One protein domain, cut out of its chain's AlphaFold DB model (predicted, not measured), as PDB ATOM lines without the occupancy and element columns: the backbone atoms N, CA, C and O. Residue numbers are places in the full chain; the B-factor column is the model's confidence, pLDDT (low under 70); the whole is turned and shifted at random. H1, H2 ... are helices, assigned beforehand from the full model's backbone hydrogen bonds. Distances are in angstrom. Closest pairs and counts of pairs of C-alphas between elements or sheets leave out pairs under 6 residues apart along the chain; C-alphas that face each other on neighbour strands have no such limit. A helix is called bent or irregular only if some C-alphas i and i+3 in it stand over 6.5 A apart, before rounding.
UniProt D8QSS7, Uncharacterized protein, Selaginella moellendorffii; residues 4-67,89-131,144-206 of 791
ATOM      1  N   SER A   4      -7.485-111.627-114.757       48.97
ATOM      2  CA  SER A   4      -8.257-110.501-115.282       48.97
ATOM      3  C   SER A   4      -9.779-110.679-115.159       48.97
ATOM      4  O   SER A   4     -10.451-109.775-114.679       48.97
ATOM      5  N   GLN A   5     -10.329-111.845-115.516       55.31
ATOM      6  CA  GLN A   5     -11.776-112.121-115.466       55.31
ATOM      7  C   GLN A   5     -12.300-112.239-114.029       55.31
ATOM      8  O   GLN A   5     -13.462-111.937-113.753       55.31
ATOM      9  N   LEU A   6     -11.449-112.690-113.104       56.81
ATOM     10  CA  LEU A   6     -11.792-112.804-111.688       56.81
ATOM     11  C   LEU A   6     -11.751-111.435-110.994       56.81
ATOM     12  O   LEU A   6     -12.616-111.152-110.171       56.81
ATOM     13  N   LEU A   7     -10.808-110.566-111.365       59.59
ATOM     14  CA  LEU A   7     -10.742-109.185-110.873       59.59
ATOM     15  C   LEU A   7     -11.892-108.325-111.406       59.59
ATOM     16  O   LEU A   7     -12.538-107.630-110.625       59.59
ATOM     17  N   ASP A   8     -12.211-108.444-112.697       56.47
ATOM     18  CA  ASP A   8     -13.361-107.764-113.308       56.47
ATOM     19  C   ASP A   8     -14.683-108.204-112.651       56.47
ATOM     20  O   ASP A   8     -15.643-107.438-112.551       56.47
ATOM     21  N   SER A   9     -14.725-109.418-112.085       56.28
ATOM     22  CA  SER A   9     -15.906-109.912-111.380       56.28
ATOM     23  C   SER A   9     -16.251-109.180-110.082       56.28
ATOM     24  O   SER A   9     -17.405-109.252-109.675       56.28
ATOM     25  N   TYR A  10     -15.318-108.430-109.483       59.12
ATOM     26  CA  TYR A  10     -15.570-107.635-108.271       59.12
ATOM     27  C   TYR A  10     -16.371-106.349-108.525       59.12
ATOM     28  O   TYR A  10     -16.830-105.732-107.566       59.12
ATOM     29  N   PHE A  11     -16.570-105.953-109.785       56.69
ATOM     30  CA  PHE A  11     -17.343-104.768-110.154       56.69
ATOM     31  C   PHE A  11     -18.763-105.198-110.537       56.69
ATOM     32  O   PHE A  11     -19.028-105.635-111.660       56.69
ATOM     33  N   HIS A  12     -19.686-105.113-109.578       55.75
ATOM     34  CA  HIS A  12     -21.103-105.434-109.767       55.75
ATOM     35  C   HIS A  12     -22.013-104.201-109.642       55.75
ATOM     36  O   HIS A  12     -23.129-104.208-110.167       55.75
ATOM     37  N   GLY A  13     -21.544-103.133-108.995       54.09
ATOM     38  CA  GLY A  13     -22.258-101.873-108.817       54.09
ATOM     39  C   GLY A  13     -21.336-100.655-108.679       54.09
ATOM     40  O   GLY A  13     -20.135-100.760-108.463       54.09
ATOM     41  N   ALA A  14     -21.924 -99.459-108.782       49.88
ATOM     42  CA  ALA A  14     -21.203 -98.178-108.856       49.88
ATOM     43  C   ALA A  14     -20.354 -97.821-107.613       49.88
ATOM     44  O   ALA A  14     -19.493 -96.953-107.704       49.88
ATOM     45  N   ASN A  15     -20.595 -98.474-106.469       56.38
ATOM     46  CA  ASN A  15     -19.897 -98.212-105.204       56.38
ATOM     47  C   ASN A  15     -18.702 -99.150-104.958       56.38
ATOM     48  O   ASN A  15     -17.964 -98.943-103.997       56.38
ATOM     49  N   ASP A  16     -18.499-100.165-105.802       60.47
ATOM     50  CA  ASP A  16     -17.466-101.188-105.581       60.47
ATOM     51  C   ASP A  16     -16.043-100.631-105.779       60.47
ATOM     52  O   ASP A  16     -15.084-101.133-105.191       60.47
ATOM     53  N   LEU A  17     -15.922 -99.511-106.504       58.53
ATOM     54  CA  LEU A  17     -14.692 -98.731-106.668       58.53
ATOM     55  C   LEU A  17     -14.132 -98.156-105.345       58.53
ATOM     56  O   LEU A  17     -12.924 -97.973-105.199       58.53
ATOM     57  N   ALA A  18     -14.979 -97.912-104.340       56.38
ATOM     58  CA  ALA A  18     -14.548 -97.314-103.072       56.38
ATOM     59  C   ALA A  18     -13.801 -98.302-102.150       56.38
ATOM     60  O   ALA A  18     -13.081 -97.883-101.244       56.38
ATOM     61  N   ASN A  19     -13.942 -99.613-102.384       61.56
ATOM     62  CA  ASN A  19     -13.338-100.671-101.563       61.56
ATOM     63  C   ASN A  19     -11.965-101.146-102.088       61.56
ATOM     64  O   ASN A  19     -11.418-102.131-101.596       61.56
ATOM     65  N   LEU A  20     -11.370-100.463-103.074       58.88
ATOM     66  CA  LEU A  20     -10.085-100.868-103.666       58.88
ATOM     67  C   LEU A  20      -8.868-100.685-102.765       58.88
ATOM     68  O   LEU A  20      -7.877-101.388-102.946       58.88
ATOM     69  N   HIS A  21      -8.928 -99.789-101.780       58.81
ATOM     70  CA  HIS A  21      -7.791 -99.544-100.890       58.81
ATOM     71  C   HIS A  21      -7.409-100.795-100.076       58.81
ATOM     72  O   HIS A  21      -6.235-101.015 -99.787       58.81
ATOM     73  N   THR A  22      -8.380-101.642 -99.715       64.31
ATOM     74  CA  THR A  22      -8.100-102.919 -99.040       64.31
ATOM     75  C   THR A  22      -7.488-103.939 -99.998       64.31
ATOM     76  O   THR A  22      -6.528-104.606 -99.635       64.31
ATOM     77  N   LEU A  23      -7.959-103.986-101.250       62.19
ATOM     78  CA  LEU A  23      -7.393-104.856-102.286       62.19
ATOM     79  C   LEU A  23      -5.933-104.480-102.603       62.19
ATOM     80  O   LEU A  23      -5.084-105.358-102.734       62.19
ATOM     81  N   GLN A  24      -5.627-103.178-102.682       61.38
ATOM     82  CA  GLN A  24      -4.270-102.670-102.911       61.38
ATOM     83  C   GLN A  24      -3.304-103.104-101.798       61.38
ATOM     84  O   GLN A  24      -2.208-103.576-102.095       61.38
ATOM     85  N   GLN A  25      -3.707-102.981-100.528       67.25
ATOM     86  CA  GLN A  25      -2.866-103.386 -99.393       67.25
ATOM     87  C   GLN A  25      -2.587-104.893 -99.376       67.25
ATOM     88  O   GLN A  25      -1.456-105.306 -99.102       67.25
ATOM     89  N   ASP A  26      -3.587-105.711 -99.705       64.31
ATOM     90  CA  ASP A  26      -3.433-107.166 -99.776       64.31
ATOM     91  C   ASP A  26      -2.481-107.571-100.916       64.31
ATOM     92  O   ASP A  26      -1.606-108.421-100.737       64.31
ATOM     93  N   LEU A  27      -2.566-106.889-102.063       60.19
ATOM     94  CA  LEU A  27      -1.678-107.099-103.209       60.19
ATOM     95  C   LEU A  27      -0.242-106.649-102.968       60.19
ATOM     96  O   LEU A  27       0.685-107.355-103.360       60.19
ATOM     97  N   GLU A  28      -0.033-105.504-102.319       65.19
ATOM     98  CA  GLU A  28       1.304-105.050-101.921       65.19
ATOM     99  C   GLU A  28       1.963-106.063-100.968       65.19
ATOM    100  O   GLU A  28       3.159-106.347-101.087       65.19
ATOM    101  N   SER A  29       1.174-106.679-100.077       71.12
ATOM    102  CA  SER A  29       1.640-107.759 -99.200       71.12
ATOM    103  C   SER A  29       2.007-109.030 -99.973       71.12
ATOM    104  O   SER A  29       3.089-109.584 -99.756       71.12
ATOM    105  N   GLU A  30       1.153-109.487-100.897       64.81
ATOM    106  CA  GLU A  30       1.436-110.663-101.734       64.81
ATOM    107  C   GLU A  30       2.645-110.445-102.660       64.81
ATOM    108  O   GLU A  30       3.488-111.337-102.778       64.81
ATOM    109  N   CYS A  31       2.792-109.251-103.253       56.34
ATOM    110  CA  CYS A  31       3.972-108.865-104.038       56.34
ATOM    111  C   CYS A  31       5.250-108.986-103.203       56.34
ATOM    112  O   CYS A  31       6.213-109.622-103.636       56.34
ATOM    113  N   GLY A  32       5.247-108.429-101.986       68.81
ATOM    114  CA  GLY A  32       6.391-108.508-101.080       68.81
ATOM    115  C   GLY A  32       6.747-109.950-100.703       68.81
ATOM    116  O   GLY A  32       7.923-110.311-100.650       68.81
ATOM    117  N   GLN A  33       5.747-110.813-100.502       72.12
ATOM    118  CA  GLN A  33       5.970-112.237-100.225       72.12
ATOM    119  C   GLN A  33       6.553-112.989-101.432       72.12
ATOM    120  O   GLN A  33       7.418-113.853-101.260       72.12
ATOM    121  N   LEU A  34       6.118-112.665-102.653       62.53
ATOM    122  CA  LEU A  34       6.635-113.270-103.884       62.53
ATOM    123  C   LEU A  34       8.048-112.800-104.225       62.53
ATOM    124  O   LEU A  34       8.864-113.619-104.641       62.53
ATOM    125  N   GLU A  35       8.383-111.532-103.985       64.88
ATOM    126  CA  GLU A  35       9.757-111.030-104.126       64.88
ATOM    127  C   GLU A  35      10.726-111.768-103.198       64.88
ATOM    128  O   GLU A  35      11.824-112.145-103.620       64.88
ATOM    129  N   VAL A  36      10.305-112.049-101.960       72.50
ATOM    130  CA  VAL A  36      11.081-112.858-101.010       72.50
ATOM    131  C   VAL A  36      11.236-114.296-101.512       72.50
ATOM    132  O   VAL A  36      12.351-114.819-101.514       72.50
ATOM    133  N   LYS A  37      10.160-114.929-102.003       68.50
ATOM    134  CA  LYS A  37      10.223-116.280-102.599       68.50
ATOM    135  C   LYS A  37      11.121-116.330-103.838       68.50
ATOM    136  O   LYS A  37      11.844-117.305-104.017       68.50
ATOM    137  N   LEU A  38      11.123-115.287-104.668       63.66
ATOM    138  CA  LEU A  38      11.962-115.190-105.863       63.66
ATOM    139  C   LEU A  38      13.427-114.947-105.513       63.66
ATOM    140  O   LEU A  38      14.311-115.559-106.114       63.66
ATOM    141  N   GLN A  39      13.709-114.111-104.514       66.50
ATOM    142  CA  GLN A  39      15.059-113.971-103.970       66.50
ATOM    143  C   GLN A  39      15.564-115.285-103.369       66.50
ATOM    144  O   GLN A  39      16.732-115.623-103.570       66.50
ATOM    145  N   ASP A  40      14.697-116.047-102.701       68.06
ATOM    146  CA  ASP A  40      15.030-117.355-102.141       68.06
ATOM    147  C   ASP A  40      15.238-118.426-103.226       68.06
ATOM    148  O   ASP A  40      16.236-119.139-103.210       68.06
ATOM    149  N   ALA A  41      14.388-118.484-104.252       62.72
ATOM    150  CA  ALA A  41      14.592-119.356-105.411       62.72
ATOM    151  C   ALA A  41      15.879-118.991-106.175       62.72
ATOM    152  O   ALA A  41      16.638-119.869-106.586       62.72
ATOM    153  N   ARG A  42      16.189-117.693-106.309       60.69
ATOM    154  CA  ARG A  42      17.427-117.199-106.935       60.69
ATOM    155  C   ARG A  42      18.657-117.509-106.089       60.69
ATOM    156  O   ARG A  42      19.718-117.797-106.643       60.69
ATOM    157  N   SER A  43      18.541-117.454-104.762       65.06
ATOM    158  CA  SER A  43      19.611-117.860-103.854       65.06
ATOM    159  C   SER A  43      19.831-119.375-103.950       65.06
ATOM    160  O   SER A  43      20.967-119.789-104.173       65.06
ATOM    161  N   ARG A  44      18.770-120.193-103.931       64.06
ATOM    162  CA  ARG A  44      18.823-121.656-104.101       64.06
ATOM    163  C   ARG A  44      19.386-122.070-105.458       64.06
ATOM    164  O   ARG A  44      20.265-122.923-105.502       64.06
ATOM    165  N   ALA A  45      18.987-121.413-106.546       56.12
ATOM    166  CA  ALA A  45      19.552-121.636-107.876       56.12
ATOM    167  C   ALA A  45      21.047-121.274-107.941       56.12
ATOM    168  O   ALA A  45      21.830-122.000-108.549       56.12
ATOM    169  N   ARG A  46      21.475-120.193-107.269       58.88
ATOM    170  CA  ARG A  46      22.902-119.828-107.147       58.88
ATOM    171  C   ARG A  46      23.705-120.837-106.322       58.88
ATOM    172  O   ARG A  46      24.859-121.083-106.654       58.88
ATOM    173  N   HIS A  47      23.112-121.420-105.280       58.38
ATOM    174  CA  HIS A  47      23.754-122.465-104.476       58.38
ATOM    175  C   HIS A  47      23.826-123.796-105.244       58.38
ATOM    176  O   HIS A  47      24.889-124.398-105.301       58.38
ATOM    177  N   ALA A  48      22.754-124.200-105.934       53.00
ATOM    178  CA  ALA A  48      22.745-125.385-106.797       53.00
ATOM    179  C   ALA A  48      23.711-125.257-107.993       53.00
ATOM    180  O   ALA A  48      24.298-126.246-108.428       53.00
ATOM    181  N   ALA A  49      23.928-124.035-108.496       48.97
ATOM    182  CA  ALA A  49      24.949-123.749-109.500       48.97
ATOM    183  C   ALA A  49      26.381-123.970-108.965       48.97
ATOM    184  O   ALA A  49      27.238-124.472-109.682       48.97
ATOM    185  N   ALA A  50      26.657-123.678-107.693       54.47
ATOM    186  CA  ALA A  50      27.987-123.910-107.124       54.47
ATOM    187  C   ALA A  50      28.374-125.407-107.051       54.47
ATOM    188  O   ALA A  50      29.565-125.717-107.089       54.47
ATOM    189  N   ASP A  51      27.392-126.319-107.023       55.22
ATOM    190  CA  ASP A  51      27.601-127.762-106.827       55.22
ATOM    191  C   ASP A  51      27.573-128.611-108.125       55.22
ATOM    192  O   ASP A  51      27.966-129.780-108.097       55.22
ATOM    193  N   GLY A  52      27.168-128.069-109.287       53.38
ATOM    194  CA  GLY A  52      26.960-128.862-110.517       53.38
ATOM    195  C   GLY A  52      27.266-128.144-111.840       53.38
ATOM    196  O   GLY A  52      26.404-127.499-112.432       53.38
ATOM    197  N   SER A  53      28.476-128.341-112.377       54.03
ATOM    198  CA  SER A  53      29.017-127.617-113.550       54.03
ATOM    199  C   SER A  53      28.316-127.889-114.906       54.03
ATOM    200  O   SER A  53      28.311-127.022-115.775       54.03
ATOM    201  N   ALA A  54      27.657-129.040-115.111       52.38
ATOM    202  CA  ALA A  54      27.058-129.391-116.415       52.38
ATOM    203  C   ALA A  54      25.548-129.085-116.538       52.38
ATOM    204  O   ALA A  54      25.077-128.720-117.613       52.38
ATOM    205  N   GLN A  55      24.785-129.178-115.442       51.09
ATOM    206  CA  GLN A  55      23.351-128.825-115.398       51.09
ATOM    207  C   GLN A  55      23.128-127.300-115.412       51.09
ATOM    208  O   GLN A  55      22.073-126.814-115.817       51.09
ATOM    209  N   MET A  56      24.161-126.544-115.036       46.78
ATOM    210  CA  MET A  56      24.185-125.086-114.944       46.78
ATOM    211  C   MET A  56      23.964-124.348-116.263       46.78
ATOM    212  O   MET A  56      23.254-123.347-116.274       46.78
ATOM    213  N   HIS A  57      24.575-124.791-117.367       51.44
ATOM    214  CA  HIS A  57      24.487-124.034-118.618       51.44
ATOM    215  C   HIS A  57      23.082-124.135-119.226       51.44
ATOM    216  O   HIS A  57      22.556-123.144-119.713       51.44
ATOM    217  N   ALA A  58      22.428-125.293-119.088       51.09
ATOM    218  CA  ALA A  58      21.050-125.496-119.532       51.09
ATOM    219  C   ALA A  58      20.040-124.676-118.707       51.09
ATOM    220  O   ALA A  58      19.129-124.076-119.275       51.09
ATOM    221  N   ILE A  59      20.224-124.598-117.383       53.22
ATOM    222  CA  ILE A  59      19.337-123.831-116.492       53.22
ATOM    223  C   ILE A  59      19.573-122.318-116.643       53.22
ATOM    224  O   ILE A  59      18.610-121.561-116.673       53.22
ATOM    225  N   ALA A  60      20.822-121.867-116.806       53.00
ATOM    226  CA  ALA A  60      21.144-120.454-117.028       53.00
ATOM    227  C   ALA A  60      20.656-119.943-118.395       53.00
ATOM    228  O   ALA A  60      20.066-118.870-118.457       53.00
ATOM    229  N   VAL A  61      20.824-120.730-119.467       52.97
ATOM    230  CA  VAL A  61      20.315-120.391-120.810       52.97
ATOM    231  C   VAL A  61      18.781-120.389-120.834       52.97
ATOM    232  O   VAL A  61      18.184-119.524-121.467       52.97
ATOM    233  N   SER A  62      18.128-121.291-120.091       50.44
ATOM    234  CA  SER A  62      16.659-121.300-119.956       50.44
ATOM    235  C   SER A  62      16.135-120.141-119.095       50.44
ATOM    236  O   SER A  62      15.065-119.610-119.371       50.44
ATOM    237  N   LEU A  63      16.898-119.696-118.088       51.47
ATOM    238  CA  LEU A  63      16.599-118.500-117.288       51.47
ATOM    239  C   LEU A  63      16.792-117.195-118.078       51.47
ATOM    240  O   LEU A  63      15.986-116.278-117.927       51.47
ATOM    241  N   GLU A  64      17.820-117.104-118.929       49.34
ATOM    242  CA  GLU A  64      17.993-115.979-119.863       49.34
ATOM    243  C   GLU A  64      16.895-115.969-120.938       49.34
ATOM    244  O   GLU A  64      16.373-114.904-121.259       49.34
ATOM    245  N   ALA A  65      16.459-117.143-121.414       45.75
ATOM    246  CA  ALA A  65      15.317-117.268-122.320       45.75
ATOM    247  C   ALA A  65      13.983-116.866-121.654       45.75
ATOM    248  O   ALA A  65      13.198-116.145-122.263       45.75
ATOM    249  N   LEU A  66      13.743-117.244-120.390       46.00
ATOM    250  CA  LEU A  66      12.565-116.822-119.611       46.00
ATOM    251  C   LEU A  66      12.556-115.313-119.317       46.00
ATOM    252  O   LEU A  66      11.490-114.701-119.315       46.00
ATOM    253  N   CYS A  67      13.726-114.692-119.134       45.84
ATOM    254  CA  CYS A  67      13.831-113.232-119.041       45.84
ATOM    255  C   CYS A  67      13.531-112.534-120.385       45.84
ATOM    256  O   CYS A  67      13.087-111.389-120.373       45.84
ATOM    257  N   GLU A  89       9.568-125.210-110.719       63.09
ATOM    258  CA  GLU A  89       9.382-124.189-109.670       63.09
ATOM    259  C   GLU A  89       9.583-122.755-110.193       63.09
ATOM    260  O   GLU A  89       8.867-121.845-109.785       63.09
ATOM    261  N   LEU A  90      10.541-122.533-111.100       59.44
ATOM    262  CA  LEU A  90      10.780-121.223-111.715       59.44
ATOM    263  C   LEU A  90       9.699-120.841-112.730       59.44
ATOM    264  O   LEU A  90       9.347-119.667-112.800       59.44
ATOM    265  N   SER A  91       9.171-121.802-113.491       64.50
ATOM    266  CA  SER A  91       8.029-121.588-114.386       64.50
ATOM    267  C   SER A  91       6.761-121.277-113.589       64.50
ATOM    268  O   SER A  91       6.102-120.280-113.871       64.50
ATOM    269  N   ASP A  92       6.478-122.058-112.540       67.44
ATOM    270  CA  ASP A  92       5.353-121.841-111.621       67.44
ATOM    271  C   ASP A  92       5.454-120.443-110.968       67.44
ATOM    272  O   ASP A  92       4.472-119.702-110.897       67.44
ATOM    273  N   LEU A  93       6.660-120.025-110.561       67.94
ATOM    274  CA  LEU A  93       6.905-118.693-110.006       67.94
ATOM    275  C   LEU A  93       6.801-117.577-111.060       67.94
ATOM    276  O   LEU A  93       6.305-116.497-110.749       67.94
ATOM    277  N   ALA A  94       7.251-117.803-112.297       64.00
ATOM    278  CA  ALA A  94       7.119-116.838-113.389       64.00
ATOM    279  C   ALA A  94       5.646-116.618-113.776       64.00
ATOM    280  O   ALA A  94       5.238-115.479-114.018       64.00
ATOM    281  N   GLU A  95       4.832-117.677-113.764       67.94
ATOM    282  CA  GLU A  95       3.377-117.577-113.898       67.94
ATOM    283  C   GLU A  95       2.758-116.791-112.732       67.94
ATOM    284  O   GLU A  95       1.910-115.922-112.953       67.94
ATOM    285  N   GLU A  96       3.215-117.025-111.498       68.06
ATOM    286  CA  GLU A  96       2.737-116.310-110.309       68.06
ATOM    287  C   GLU A  96       3.114-114.814-110.337       68.06
ATOM    288  O   GLU A  96       2.288-113.959-110.011       68.06
ATOM    289  N   VAL A  97       4.319-114.476-110.813       68.69
ATOM    290  CA  VAL A  97       4.784-113.091-111.019       68.69
ATOM    291  C   VAL A  97       4.015-112.407-112.151       68.69
ATOM    292  O   VAL A  97       3.593-111.262-111.995       68.69
ATOM    293  N   SER A  98       3.781-113.101-113.268       67.88
ATOM    294  CA  SER A  98       2.972-112.592-114.385       67.88
ATOM    295  C   SER A  98       1.533-112.306-113.949       67.88
ATOM    296  O   SER A  98       0.985-111.240-114.240       67.88
ATOM    297  N   ARG A  99       0.941-113.210-113.157       69.56
ATOM    298  CA  ARG A  99      -0.374-113.015-112.538       69.56
ATOM    299  C   ARG A  99      -0.411-111.756-111.676       69.56
ATOM    300  O   ARG A  99      -1.334-110.958-111.804       69.56
ATOM    301  N   VAL A 100       0.580-111.570-110.810       70.38
ATOM    302  CA  VAL A 100       0.642-110.400-109.927       70.38
ATOM    303  C   VAL A 100       0.889-109.106-110.701       70.38
ATOM    304  O   VAL A 100       0.269-108.092-110.390       70.38
ATOM    305  N   ALA A 101       1.699-109.133-111.760       69.94
ATOM    306  CA  ALA A 101       1.881-107.986-112.645       69.94
ATOM    307  C   ALA A 101       0.570-107.579-113.347       69.94
ATOM    308  O   ALA A 101       0.265-106.390-113.425       69.94
ATOM    309  N   GLN A 102      -0.237-108.550-113.793       70.25
ATOM    310  CA  GLN A 102      -1.569-108.290-114.357       70.25
ATOM    311  C   GLN A 102      -2.523-107.683-113.325       70.25
ATOM    312  O   GLN A 102      -3.246-106.739-113.641       70.25
ATOM    313  N   VAL A 103      -2.513-108.190-112.089       72.06
ATOM    314  CA  VAL A 103      -3.357-107.652-111.014       72.06
ATOM    315  C   VAL A 103      -2.928-106.234-110.641       72.06
ATOM    316  O   VAL A 103      -3.769-105.357-110.476       72.06
ATOM    317  N   ARG A 104      -1.620-105.979-110.563       75.25
ATOM    318  CA  ARG A 104      -1.078-104.643-110.308       75.25
ATOM    319  C   ARG A 104      -1.483-103.660-111.403       75.25
ATOM    320  O   ARG A 104      -1.985-102.593-111.081       75.25
ATOM    321  N   ALA A 105      -1.339-104.037-112.674       77.06
ATOM    322  CA  ALA A 105      -1.773-103.204-113.797       77.06
ATOM    323  C   ALA A 105      -3.281-102.900-113.743       77.06
ATOM    324  O   ALA A 105      -3.691-101.777-114.033       77.06
ATOM    325  N   TYR A 106      -4.093-103.879-113.331       76.38
ATOM    326  CA  TYR A 106      -5.526-103.703-113.109       76.38
ATOM    327  C   TYR A 106      -5.806-102.693-111.986       76.38
ATOM    328  O   TYR A 106      -6.521-101.718-112.196       76.38
ATOM    329  N   VAL A 107      -5.210-102.878-110.804       76.81
ATOM    330  CA  VAL A 107      -5.406-101.978-109.654       76.81
ATOM    331  C   VAL A 107      -4.892-100.569-109.941       76.81
ATOM    332  O   VAL A 107      -5.589 -99.603-109.634       76.81
ATOM    333  N   ASP A 108      -3.734-100.434-110.585       81.25
ATOM    334  CA  ASP A 108      -3.170 -99.138-110.970       81.25
ATOM    335  C   ASP A 108      -4.111 -98.384-111.927       81.25
ATOM    336  O   ASP A 108      -4.361 -97.191-111.732       81.25
ATOM    337  N   ALA A 109      -4.687 -99.070-112.922       82.38
ATOM    338  CA  ALA A 109      -5.663 -98.478-113.836       82.38
ATOM    339  C   ALA A 109      -6.950 -98.056-113.112       82.38
ATOM    340  O   ALA A 109      -7.467 -96.961-113.341       82.38
ATOM    341  N   VAL A 110      -7.446 -98.893-112.199       82.62
ATOM    342  CA  VAL A 110      -8.658 -98.609-111.424       82.62
ATOM    343  C   VAL A 110      -8.463 -97.418-110.484       82.62
ATOM    344  O   VAL A 110      -9.329 -96.552-110.418       82.62
ATOM    345  N   LEU A 111      -7.325 -97.324-109.792       82.38
ATOM    346  CA  LEU A 111      -7.009 -96.191-108.912       82.38
ATOM    347  C   LEU A 111      -6.878 -94.880-109.693       82.38
ATOM    348  O   LEU A 111      -7.328 -93.830-109.229       82.38
ATOM    349  N   GLN A 112      -6.280 -94.932-110.886       87.12
ATOM    350  CA  GLN A 112      -6.208 -93.773-111.774       87.12
ATOM    351  C   GLN A 112      -7.599 -93.337-112.242       87.12
ATOM    352  O   GLN A 112      -7.902 -92.144-112.195       87.12
ATOM    353  N   LEU A 113      -8.458 -94.282-112.635       86.88
ATOM    354  CA  LEU A 113      -9.843 -94.001-113.020       86.88
ATOM    355  C   LEU A 113     -10.657 -93.443-111.850       86.88
ATOM    356  O   LEU A 113     -11.332 -92.435-112.028       86.88
ATOM    357  N   GLU A 114     -10.549 -94.024-110.654       85.62
ATOM    358  CA  GLU A 114     -11.278 -93.548-109.472       85.62
ATOM    359  C   GLU A 114     -10.875 -92.126-109.095       85.62
ATOM    360  O   GLU A 114     -11.730 -91.286-108.819       85.62
ATOM    361  N   ARG A 115      -9.575 -91.824-109.152       88.88
ATOM    362  CA  ARG A 115      -9.080 -90.466-108.926       88.88
ATOM    363  C   ARG A 115      -9.665 -89.482-109.937       88.88
ATOM    364  O   ARG A 115     -10.154 -88.432-109.539       88.88
ATOM    365  N   LEU A 116      -9.623 -89.811-111.228       88.81
ATOM    366  CA  LEU A 116     -10.119 -88.916-112.276       88.81
ATOM    367  C   LEU A 116     -11.644 -88.737-112.220       88.81
ATOM    368  O   LEU A 116     -12.135 -87.631-112.451       88.81
ATOM    369  N   VAL A 117     -12.392 -89.801-111.908       88.25
ATOM    370  CA  VAL A 117     -13.851 -89.747-111.713       88.25
ATOM    371  C   VAL A 117     -14.194 -88.928-110.470       88.25
ATOM    372  O   VAL A 117     -15.109 -88.110-110.532       88.25
ATOM    373  N   GLY A 118     -13.433 -89.071-109.382       85.69
ATOM    374  CA  GLY A 118     -13.546 -88.215-108.199       85.69
ATOM    375  C   GLY A 118     -13.294 -86.743-108.528       85.69
ATOM    376  O   GLY A 118     -14.140 -85.899-108.242       85.69
ATOM    377  N   ASP A 119     -12.200 -86.436-109.236       88.00
ATOM    378  CA  ASP A 119     -11.876 -85.074-109.687       88.00
ATOM    379  C   ASP A 119     -12.988 -84.485-110.588       88.00
ATOM    380  O   ASP A 119     -13.276 -83.284-110.541       88.00
ATOM    381  N   LEU A 120     -13.625 -85.319-111.420       88.44
ATOM    382  CA  LEU A 120     -14.779 -84.942-112.240       88.44
ATOM    383  C   LEU A 120     -16.011 -84.639-111.373       88.44
ATOM    384  O   LEU A 120     -16.620 -83.584-111.545       88.44
ATOM    385  N   GLU A 121     -16.391 -85.538-110.464       88.69
ATOM    386  CA  GLU A 121     -17.565 -85.386-109.592       88.69
ATOM    387  C   GLU A 121     -17.429 -84.167-108.665       88.69
ATOM    388  O   GLU A 121     -18.363 -83.361-108.567       88.69
ATOM    389  N   ASP A 122     -16.249 -83.963-108.076       86.94
ATOM    390  CA  ASP A 122     -15.927 -82.795-107.252       86.94
ATOM    391  C   ASP A 122     -15.965 -81.502-108.076       86.94
ATOM    392  O   ASP A 122     -16.536 -80.493-107.648       86.94
ATOM    393  N   GLY A 123     -15.415 -81.532-109.295       84.94
ATOM    394  CA  GLY A 123     -15.465 -80.409-110.230       84.94
ATOM    395  C   GLY A 123     -16.897 -80.037-110.631       84.94
ATOM    396  O   GLY A 123     -17.248 -78.854-110.646       84.94
ATOM    397  N   VAL A 124     -17.749 -81.032-110.894       86.12
ATOM    398  CA  VAL A 124     -19.180 -80.839-111.192       86.12
ATOM    399  C   VAL A 124     -19.915 -80.261-109.985       86.12
ATOM    400  O   VAL A 124     -20.686 -79.311-110.137       86.12
ATOM    401  N   PHE A 125     -19.660 -80.781-108.782       85.44
ATOM    402  CA  PHE A 125     -20.268 -80.278-107.552       85.44
ATOM    403  C   PHE A 125     -19.855 -78.827-107.258       85.44
ATOM    404  O   PHE A 125     -20.708 -77.982-106.956       85.44
ATOM    405  N   ALA A 126     -18.568 -78.501-107.403       83.75
ATOM    406  CA  ALA A 126     -18.041 -77.147-107.233       83.75
ATOM    407  C   ALA A 126     -18.599 -76.169-108.283       83.75
ATOM    408  O   ALA A 126     -18.981 -75.042-107.952       83.75
ATOM    409  N   ALA A 127     -18.712 -76.601-109.542       80.19
ATOM    410  CA  ALA A 127     -19.302 -75.800-110.611       80.19
ATOM    411  C   ALA A 127     -20.800 -75.541-110.374       80.19
ATOM    412  O   ALA A 127     -21.253 -74.400-110.486       80.19
ATOM    413  N   ALA A 128     -21.561 -76.568-109.982       78.31
ATOM    414  CA  ALA A 128     -22.990 -76.455-109.702       78.31
ATOM    415  C   ALA A 128     -23.274 -75.554-108.488       78.31
ATOM    416  O   ALA A 128     -24.131 -74.673-108.558       78.31
ATOM    417  N   SER A 129     -22.519 -75.716-107.399       75.19
ATOM    418  CA  SER A 129     -22.662 -74.907-106.176       75.19
ATOM    419  C   SER A 129     -22.242 -73.442-106.349       75.19
ATOM    420  O   SER A 129     -22.713 -72.578-105.611       75.19
ATOM    421  N   SER A 130     -21.408 -73.145-107.349       65.25
ATOM    422  CA  SER A 130     -20.966 -71.783-107.674       65.25
ATOM    423  C   SER A 130     -21.926 -71.022-108.604       65.25
ATOM    424  O   SER A 130     -21.726 -69.827-108.840       65.25
ATOM    425  N   THR A 131     -22.973 -71.669-109.136       54.47
ATOM    426  CA  THR A 131     -24.017 -70.974-109.910       54.47
ATOM    427  C   THR A 131     -24.951 -70.188-108.975       54.47
ATOM    428  O   THR A 131     -25.381 -70.709-107.945       54.47
ATOM    429  N   SER A 144     -15.306 -65.840-111.960       53.41
ATOM    430  CA  SER A 144     -14.011 -66.357-112.438       53.41
ATOM    431  C   SER A 144     -13.660 -67.730-111.866       53.41
ATOM    432  O   SER A 144     -12.877 -68.442-112.484       53.41
ATOM    433  N   GLN A 145     -14.202 -68.089-110.697       61.88
ATOM    434  CA  GLN A 145     -13.934 -69.375-110.044       61.88
ATOM    435  C   GLN A 145     -14.854 -70.472-110.589       61.88
ATOM    436  O   GLN A 145     -14.379 -71.556-110.908       61.88
ATOM    437  N   ALA A 146     -16.139 -70.163-110.806       63.16
ATOM    438  CA  ALA A 146     -17.100 -71.096-111.401       63.16
ATOM    439  C   ALA A 146     -16.631 -71.635-112.768       63.16
ATOM    440  O   ALA A 146     -16.622 -72.845-112.983       63.16
ATOM    441  N   GLY A 147     -16.152 -70.752-113.656       69.81
ATOM    442  CA  GLY A 147     -15.618 -71.150-114.964       69.81
ATOM    443  C   GLY A 147     -14.358 -72.022-114.877       69.81
ATOM    444  O   GLY A 147     -14.176 -72.922-115.690       69.81
ATOM    445  N   GLN A 148     -13.512 -71.828-113.858       78.75
ATOM    446  CA  GLN A 148     -12.335 -72.680-113.636       78.75
ATOM    447  C   GLN A 148     -12.722 -74.095-113.191       78.75
ATOM    448  O   GLN A 148     -12.120 -75.058-113.668       78.75
ATOM    449  N   PHE A 149     -13.747 -74.238-112.343       82.69
ATOM    450  CA  PHE A 149     -14.265 -75.554-111.949       82.69
ATOM    451  C   PHE A 149     -14.873 -76.306-113.137       82.69
ATOM    452  O   PHE A 149     -14.611 -77.496-113.300       82.69
ATOM    453  N   VAL A 150     -15.596 -75.605-114.022       82.88
ATOM    454  CA  VAL A 150     -16.118 -76.183-115.273       82.88
ATOM    455  C   VAL A 150     -14.985 -76.679-116.175       82.88
ATOM    456  O   VAL A 150     -15.026 -77.817-116.642       82.88
ATOM    457  N   ILE A 151     -13.944 -75.868-116.389       85.19
ATOM    458  CA  ILE A 151     -12.785 -76.260-117.208       85.19
ATOM    459  C   ILE A 151     -12.073 -77.476-116.602       85.19
ATOM    460  O   ILE A 151     -11.718 -78.398-117.335       85.19
ATOM    461  N   SER A 152     -11.890 -77.503-115.277       86.25
ATOM    462  CA  SER A 152     -11.280 -78.636-114.575       86.25
ATOM    463  C   SER A 152     -12.088 -79.919-114.772       86.25
ATOM    464  O   SER A 152     -11.522 -80.927-115.180       86.25
ATOM    465  N   ALA A 153     -13.410 -79.865-114.576       87.50
ATOM    466  CA  ALA A 153     -14.298 -81.012-114.763       87.50
ATOM    467  C   ALA A 153     -14.261 -81.546-116.208       87.50
ATOM    468  O   ALA A 153     -14.146 -82.751-116.428       87.50
ATOM    469  N   VAL A 154     -14.288 -80.660-117.211       87.94
ATOM    470  CA  VAL A 154     -14.197 -81.062-118.628       87.94
ATOM    471  C   VAL A 154     -12.838 -81.689-118.958       87.94
ATOM    472  O   VAL A 154     -12.781 -82.660-119.711       87.94
ATOM    473  N   ASN A 155     -11.743 -81.172-118.393       87.88
ATOM    474  CA  ASN A 155     -10.415 -81.756-118.589       87.88
ATOM    475  C   ASN A 155     -10.299 -83.141-117.938       87.88
ATOM    476  O   ASN A 155      -9.730 -84.040-118.556       87.88
ATOM    477  N   SER A 156     -10.873 -83.331-116.745       87.31
ATOM    478  CA  SER A 156     -10.959 -84.648-116.103       87.31
ATOM    479  C   SER A 156     -11.748 -85.628-116.970       87.31
ATOM    480  O   SER A 156     -11.277 -86.734-117.210       87.31
ATOM    481  N   LEU A 157     -12.882 -85.206-117.543       89.38
ATOM    482  CA  LEU A 157     -13.659 -86.033-118.473       89.38
ATOM    483  C   LEU A 157     -12.844 -86.438-119.711       89.38
ATOM    484  O   LEU A 157     -12.824 -87.609-120.074       89.38
ATOM    485  N   ALA A 158     -12.126 -85.502-120.335       87.12
ATOM    486  CA  ALA A 158     -11.274 -85.808-121.486       87.12
ATOM    487  C   ALA A 158     -10.130 -86.781-121.131       87.12
ATOM    488  O   ALA A 158      -9.805 -87.672-121.918       87.12
ATOM    489  N   ALA A 159      -9.538 -86.643-119.939       88.75
ATOM    490  CA  ALA A 159      -8.508 -87.556-119.447       88.75
ATOM    491  C   ALA A 159      -9.058 -88.969-119.193       88.75
ATOM    492  O   ALA A 159      -8.406 -89.945-119.568       88.75
ATOM    493  N   ILE A 160     -10.266 -89.077-118.627       88.62
ATOM    494  CA  ILE A 160     -10.965 -90.355-118.436       88.62
ATOM    495  C   ILE A 160     -11.203 -91.039-119.786       88.62
ATOM    496  O   ILE A 160     -10.875 -92.210-119.940       88.62
ATOM    497  N   GLU A 161     -11.724 -90.316-120.782       89.19
ATOM    498  CA  GLU A 161     -12.019 -90.884-122.105       89.19
ATOM    499  C   GLU A 161     -10.763 -91.370-122.838       89.19
ATOM    500  O   GLU A 161     -10.790 -92.409-123.506       89.19
ATOM    501  N   LYS A 162      -9.641 -90.658-122.678       87.12
ATOM    502  CA  LYS A 162      -8.343 -91.095-123.195       87.12
ATOM    503  C   LYS A 162      -7.874 -92.389-122.521       87.12
ATOM    504  O   LYS A 162      -7.548 -93.343-123.223       87.12
ATOM    505  N   LEU A 163      -7.893 -92.436-121.186       87.50
ATOM    506  CA  LEU A 163      -7.461 -93.605-120.413       87.50
ATOM    507  C   LEU A 163      -8.353 -94.827-120.690       87.50
ATOM    508  O   LEU A 163      -7.850 -95.924-120.917       87.50
ATOM    509  N   MET A 164      -9.675 -94.639-120.752       85.31
ATOM    510  CA  MET A 164     -10.612 -95.702-121.127       85.31
ATOM    511  C   MET A 164     -10.381 -96.203-122.557       85.31
ATOM    512  O   MET A 164     -10.521 -97.396-122.813       85.31
ATOM    513  N   GLY A 165     -10.006 -95.322-123.492       83.38
ATOM    514  CA  GLY A 165      -9.620 -95.717-124.850       83.38
ATOM    515  C   GLY A 165      -8.404 -96.651-124.874       83.38
ATOM    516  O   GLY A 165      -8.459 -97.697-125.516       83.38
ATOM    517  N   GLU A 166      -7.348 -96.307-124.132       84.00
ATOM    518  CA  GLU A 166      -6.129 -97.123-124.002       84.00
ATOM    519  C   GLU A 166      -6.429 -98.490-123.351       84.00
ATOM    520  O   GLU A 166      -5.976 -99.529-123.834       84.00
ATOM    521  N   ILE A 167      -7.266 -98.512-122.307       83.88
ATOM    522  CA  ILE A 167      -7.667 -99.744-121.608       83.88
ATOM    523  C   ILE A 167      -8.429-100.700-122.533       83.88
ATOM    524  O   ILE A 167      -8.120-101.889-122.566       83.88
ATOM    525  N   VAL A 168      -9.387-100.196-123.315       82.75
ATOM    526  CA  VAL A 168     -10.176-101.020-124.252       82.75
ATOM    527  C   VAL A 168      -9.295-101.674-125.320       82.75
ATOM    528  O   VAL A 168      -9.583-102.786-125.759       82.75
ATOM    529  N   GLU A 169      -8.235-100.997-125.767       80.00
ATOM    530  CA  GLU A 169      -7.321-101.535-126.781       80.00
ATOM    531  C   GLU A 169      -6.348-102.566-126.211       80.00
ATOM    532  O   GLU A 169      -6.085-103.584-126.855       80.00
ATOM    533  N   CYS A 170      -5.836-102.330-125.005       78.00
ATOM    534  CA  CYS A 170      -4.853-103.213-124.389       78.00
ATOM    535  C   CYS A 170      -5.480-104.398-123.638       78.00
ATOM    536  O   CYS A 170      -4.834-105.440-123.519       78.00
ATOM    537  N   GLN A 171      -6.694-104.249-123.096       76.25
ATOM    538  CA  GLN A 171      -7.305-105.189-122.148       76.25
ATOM    539  C   GLN A 171      -8.830-105.326-122.364       76.25
ATOM    540  O   GLN A 171      -9.622-104.859-121.546       76.25
ATOM    541  N   PRO A 172      -9.280-106.042-123.415       71.31
ATOM    542  CA  PRO A 172     -10.700-106.174-123.792       71.31
ATOM    543  C   PRO A 172     -11.546-107.038-122.833       71.31
ATOM    544  O   PRO A 172     -12.645-107.453-123.160       71.31
ATOM    545  N   GLN A 173     -10.991-107.392-121.681       73.75
ATOM    546  CA  GLN A 173     -11.541-108.317-120.694       73.75
ATOM    547  C   GLN A 173     -11.995-107.600-119.413       73.75
ATOM    548  O   GLN A 173     -12.430-108.259-118.475       73.75
ATOM    549  N   TRP A 174     -11.854-106.270-119.358       82.38
ATOM    550  CA  TRP A 174     -12.213-105.409-118.220       82.38
ATOM    551  C   TRP A 174     -13.566-104.709-118.445       82.38
ATOM    552  O   TRP A 174     -13.729-103.516-118.176       82.38
ATOM    553  N   ASP A 175     -14.535-105.428-119.013       76.94
ATOM    554  CA  ASP A 175     -15.808-104.857-119.467       76.94
ATOM    555  C   ASP A 175     -16.664-104.331-118.306       76.94
ATOM    556  O   ASP A 175     -17.373-103.326-118.454       76.94
ATOM    557  N   ARG A 176     -16.614-104.985-117.137       77.12
ATOM    558  CA  ARG A 176     -17.398-104.561-115.967       77.12
ATOM    559  C   ARG A 176     -16.812-103.312-115.327       77.12
ATOM    560  O   ARG A 176     -17.584-102.434-114.938       77.12
ATOM    561  N   LEU A 177     -15.484-103.190-115.277       80.81
ATOM    562  CA  LEU A 177     -14.814-101.953-114.866       80.81
ATOM    563  C   LEU A 177     -15.200-100.776-115.768       80.81
ATOM    564  O   LEU A 177     -15.605 -99.727-115.264       80.81
ATOM    565  N   ILE A 178     -15.115-100.962-117.091       83.12
ATOM    566  CA  ILE A 178     -15.486 -99.934-118.076       83.12
ATOM    567  C   ILE A 178     -16.949 -99.520-117.870       83.12
ATOM    568  O   ILE A 178     -17.240 -98.334-117.729       83.12
ATOM    569  N   SER A 179     -17.853-100.494-117.723       81.94
ATOM    570  CA  SER A 179     -19.279-100.239-117.481       81.94
ATOM    571  C   SER A 179     -19.536 -99.474-116.173       81.94
ATOM    572  O   SER A 179     -20.385 -98.584-116.127       81.94
ATOM    573  N   ALA A 180     -18.817 -99.801-115.094       81.44
ATOM    574  CA  ALA A 180     -18.975 -99.142-113.796       81.44
ATOM    575  C   ALA A 180     -18.517 -97.674-113.829       81.44
ATOM    576  O   ALA A 180     -19.202 -96.798-113.288       81.44
ATOM    577  N   VAL A 181     -17.388 -97.400-114.493       85.62
ATOM    578  CA  VAL A 181     -16.901 -96.035-114.736       85.62
ATOM    579  C   VAL A 181     -17.882 -95.282-115.626       85.62
ATOM    580  O   VAL A 181     -18.235 -94.142-115.315       85.62
ATOM    581  N   ASP A 182     -18.387 -95.930-116.678       86.50
ATOM    582  CA  ASP A 182     -19.298 -95.296-117.616       86.50
ATOM    583  C   ASP A 182     -20.573 -94.776-116.910       86.50
ATOM    584  O   ASP A 182     -20.941 -93.602-117.033       86.50
ATOM    585  N   VAL A 183     -21.199 -95.578-116.048       85.69
ATOM    586  CA  VAL A 183     -22.396 -95.143-115.301       85.69
ATOM    587  C   VAL A 183     -22.147 -93.873-114.469       85.69
ATOM    588  O   VAL A 183     -23.024 -93.004-114.371       85.69
ATOM    589  N   ARG A 184     -20.961 -93.735-113.860       86.38
ATOM    590  CA  ARG A 184     -20.606 -92.547-113.059       86.38
ATOM    591  C   ARG A 184     -20.331 -91.332-113.935       86.38
ATOM    592  O   ARG A 184     -20.880 -90.258-113.672       86.38
ATOM    593  N   VAL A 185     -19.557 -91.501-115.007       88.19
ATOM    594  CA  VAL A 185     -19.257 -90.414-115.951       88.19
ATOM    595  C   VAL A 185     -20.533 -89.931-116.647       88.19
ATOM    596  O   VAL A 185     -20.681 -88.728-116.839       88.19
ATOM    597  N   ASP A 186     -21.506 -90.804-116.936       87.75
ATOM    598  CA  ASP A 186     -22.808 -90.410-117.500       87.75
ATOM    599  C   ASP A 186     -23.593 -89.511-116.560       87.75
ATOM    600  O   ASP A 186     -24.101 -88.459-116.961       87.75
ATOM    601  N   ARG A 187     -23.665 -89.898-115.284       87.69
ATOM    602  CA  ARG A 187     -24.321 -89.087-114.259       87.69
ATOM    603  C   ARG A 187     -23.639 -87.725-114.124       87.69
ATOM    604  O   ARG A 187     -24.331 -86.704-114.094       87.69
ATOM    605  N   ALA A 188     -22.308 -87.700-114.068       87.62
ATOM    606  CA  ALA A 188     -21.536 -86.467-113.961       87.62
ATOM    607  C   ALA A 188     -21.683 -85.582-115.212       87.62
ATOM    608  O   ALA A 188     -21.939 -84.385-115.092       87.62
ATOM    609  N   ALA A 189     -21.609 -86.153-116.416       87.81
ATOM    610  CA  ALA A 189     -21.772 -85.438-117.678       87.81
ATOM    611  C   ALA A 189     -23.190 -84.871-117.853       87.81
ATOM    612  O   ALA A 189     -23.344 -83.731-118.303       87.81
ATOM    613  N   ALA A 190     -24.227 -85.617-117.456       87.69
ATOM    614  CA  ALA A 190     -25.612 -85.146-117.476       87.69
ATOM    615  C   ALA A 190     -25.827 -83.938-116.548       87.69
ATOM    616  O   ALA A 190     -26.549 -83.008-116.909       87.69
ATOM    617  N   ALA A 191     -25.167 -83.921-115.385       87.44
ATOM    618  CA  ALA A 191     -25.178 -82.783-114.468       87.44
ATOM    619  C   ALA A 191     -24.320 -81.603-114.969       87.44
ATOM    620  O   ALA A 191     -24.708 -80.447-114.804       87.44
ATOM    621  N   LEU A 192     -23.187 -81.881-115.623       88.25
ATOM    622  CA  LEU A 192     -22.257 -80.873-116.139       88.25
ATOM    623  C   LEU A 192     -22.826 -80.113-117.347       88.25
ATOM    624  O   LEU A 192     -22.712 -78.889-117.418       88.25
ATOM    625  N   ARG A 193     -23.485 -80.816-118.280       89.75
ATOM    626  CA  ARG A 193     -23.995 -80.257-119.547       89.75
ATOM    627  C   ARG A 193     -24.789 -78.945-119.400       89.75
ATOM    628  O   ARG A 193     -24.426 -77.979-120.075       89.75
ATOM    629  N   PRO A 194     -25.845 -78.848-118.566       88.19
ATOM    630  CA  PRO A 194     -26.599 -77.601-118.423       88.19
ATOM    631  C   PRO A 194     -25.758 -76.460-117.834       88.19
ATOM    632  O   PRO A 194     -25.974 -75.305-118.200       88.19
ATOM    633  N   VAL A 195     -24.781 -76.767-116.971       87.00
ATOM    634  CA  VAL A 195     -23.891 -75.768-116.359       87.00
ATOM    635  C   VAL A 195     -22.950 -75.172-117.406       87.00
ATOM    636  O   VAL A 195     -22.883 -73.949-117.517       87.00
ATOM    637  N   VAL A 196     -22.298 -76.005-118.229       87.44
ATOM    638  CA  VAL A 196     -21.385 -75.533-119.294       87.44
ATOM    639  C   VAL A 196     -22.126 -74.692-120.333       87.44
ATOM    640  O   VAL A 196     -21.660 -73.618-120.708       87.44
ATOM    641  N   ILE A 197     -23.312 -75.139-120.767       87.75
ATOM    642  CA  ILE A 197     -24.131 -74.396-121.738       87.75
ATOM    643  C   ILE A 197     -24.594 -73.058-121.147       87.75
ATOM    644  O   ILE A 197     -24.543 -72.031-121.824       87.75
ATOM    645  N   SER A 198     -25.036 -73.042-119.885       86.81
ATOM    646  CA  SER A 198     -25.470 -71.810-119.217       86.81
ATOM    647  C   SER A 198     -24.324 -70.813-119.039       86.81
ATOM    648  O   SER A 198     -24.517 -69.618-119.278       86.81
ATOM    649  N   ASP A 199     -23.138 -71.284-118.641       84.69
ATOM    650  CA  ASP A 199     -21.945 -70.444-118.509       84.69
ATOM    651  C   ASP A 199     -21.558 -69.837-119.865       84.69
ATOM    652  O   ASP A 199     -21.476 -68.609-119.991       84.69
ATOM    653  N   TYR A 200     -21.484 -70.667-120.912       88.00
ATOM    654  CA  TYR A 200     -21.221 -70.226-122.284       88.00
ATOM    655  C   TYR A 200     -22.228 -69.167-122.757       88.00
ATOM    656  O   TYR A 200     -21.835 -68.084-123.198       88.00
ATOM    657  N   ARG A 201     -23.535 -69.417-122.588       87.31
ATOM    658  CA  ARG A 201     -24.597 -68.455-122.932       87.31
ATOM    659  C   ARG A 201     -24.438 -67.134-122.189       87.31
ATOM    660  O   ARG A 201     -24.605 -66.075-122.793       87.31
ATOM    661  N   SER A 202     -24.111 -67.170-120.898       86.19
ATOM    662  CA  SER A 202     -23.936 -65.955-120.094       86.19
ATOM    663  C   SER A 202     -22.779 -65.088-120.608       86.19
ATOM    664  O   SER A 202     -22.920 -63.867-120.723       86.19
ATOM    665  N   ILE A 203     -21.676 -65.723-121.020       84.81
ATOM    666  CA  ILE A 203     -20.508 -65.057-121.604       84.81
ATOM    667  C   ILE A 203     -20.868 -64.476-122.972       84.81
ATOM    668  O   ILE A 203     -20.605 -63.299-123.221       84.81
ATOM    669  N   VAL A 204     -21.536 -65.249-123.829       85.56
ATOM    670  CA  VAL A 204     -22.002 -64.804-125.152       85.56
ATOM    671  C   VAL A 204     -22.936 -63.587-125.037       85.56
ATOM    672  O   VAL A 204     -22.744 -62.592-125.738       85.56
ATOM    673  N   ILE A 205     -23.881 -63.602-124.092       85.00
ATOM    674  CA  ILE A 205     -24.777 -62.466-123.819       85.00
ATOM    675  C   ILE A 205     -23.985 -61.246-123.328       85.00
ATOM    676  O   ILE A 205     -24.247 -60.128-123.776       85.00
ATOM    677  N   SER A 206     -22.986 -61.440-122.458       82.75
ATOM    678  CA  SER A 206     -22.148 -60.345-121.942       82.75
ATOM    679  C   SER A 206     -21.341 -59.625-123.034       82.75
ATOM    680  O   SER A 206     -21.029 -58.444-122.895       82.75
TER     681      SER A 206
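What this domain is: This is residues 4 to 67, 89 to 131 and 144 to 206 of the 791 residues of an uncharacterized protein of Selaginella moellendorffii (UniProt D8QSS7). Picture a long rod of helices built along H4, which runs through the middle; over one half of H4, H5 and the arm H6a pack on it as an up-and-down bundle of three, each running against the one before it in the chain, and towards the other end H2 runs back alongside H4 and a tight turn leads into the shorter H3. Residues 50 to 55 stick out at one end of the rod and residues 201 to 206, in the second arm of the bent H6, at the other, while the small H1 packs on H4 and H6a between the ends. You are looking at 170 residues with six named helices, H1 to H6 in order, and no named strand, an all-helix class. The whole is extended, with a radius of gyration of the C-alphas of 23.8 A, and spans 85 by 29 by 25 A.

How they stand to each other: Begin at the hub, H4, residues 89 to 129, which touches four other helices. With its residues 113 to 127 alone it touches H5, residues 144 to 170, at a shallow tilt of 25 degrees, opposite ways; look at Leu 120 and Ala 153, whose C-alphas are the closest pair at 4.7 A. By its hydrogen bonds H6, residues 175 to 206, was assigned as one helix, but it is bent, with C-alphas 191 and 194 6.7 A apart; its arms H6a, residues 175 to 191, and H6b, residues 194 to 206, stand at a steep tilt of 37 degrees, only just past shallow. H4 touches H6a with residues 110 to 124 alone, the same way at a shallow tilt of 9 degrees, and the closest C-alphas are those of Glu 121 and Ala 188, 6.0 A apart. H5 and H6a are close but not clearly touching, with C-alphas 164 and 178 the closest at 7.1 A. H5 and H6b only just touch, with 3 pairs of C-alphas within 8 A, the closest being Val 150 and Val 196 at 6.7 A. Now look at H2, residues 16 to 51, which touches H4 opposite ways at a shallow tilt of 25 degrees, the closest C-alphas being those of Leu 17 and Glu 114, 6.8 A apart. H3, residues 55 to 67, touches no helix, but it is near H4, with 6 pairs of C-alphas within 10 A. H1, residues 4 to 8, touches H4, and the C-alphas of Ser 4 and Val 103 are their closest at 7.1 A. In H1, H3, H4 and H6b every O i to N i+4 pair is within hydrogen-bond range; in H2 it is 27 of 32, in H5 22 of 23 and in H6a 12 of 13.

Where its parts are: Find C-alpha 89 at (9.382, -124.189, -109.670); from there H4 runs 58.9 A to C-alpha 129 at (-22.662, -74.907, -106.176). H2 measures 52.3 A from C-alpha 16 to C-alpha 51; it is irregular, with C-alphas 18 and 21 7.4 A apart, and has a kink of 37 degrees near residue 23. H5 measures 39.8 A and H6a 24.5 A. H6b ends at C-alpha 206, at (-22.148, -60.345, -121.942).

The domain as a whole: The C-alphas of Asp 51 and Ile 205 are the two farthest apart, at 85.4 A. Residues 68 to 88 are not printed, with 15.1 A between C-alphas 67 and 89, and neither are residues 132 to 143, with 11.3 A between C-alphas 131 and 144. Of the links that are printed whole, H2 to H3 and H5 to H6 are tight and H1 to H2 is short. The mean pLDDT of the printed part is 72.1, and 79 residues are under 70, among them residues 4 to 28, 37 to 67 and 89 to 99.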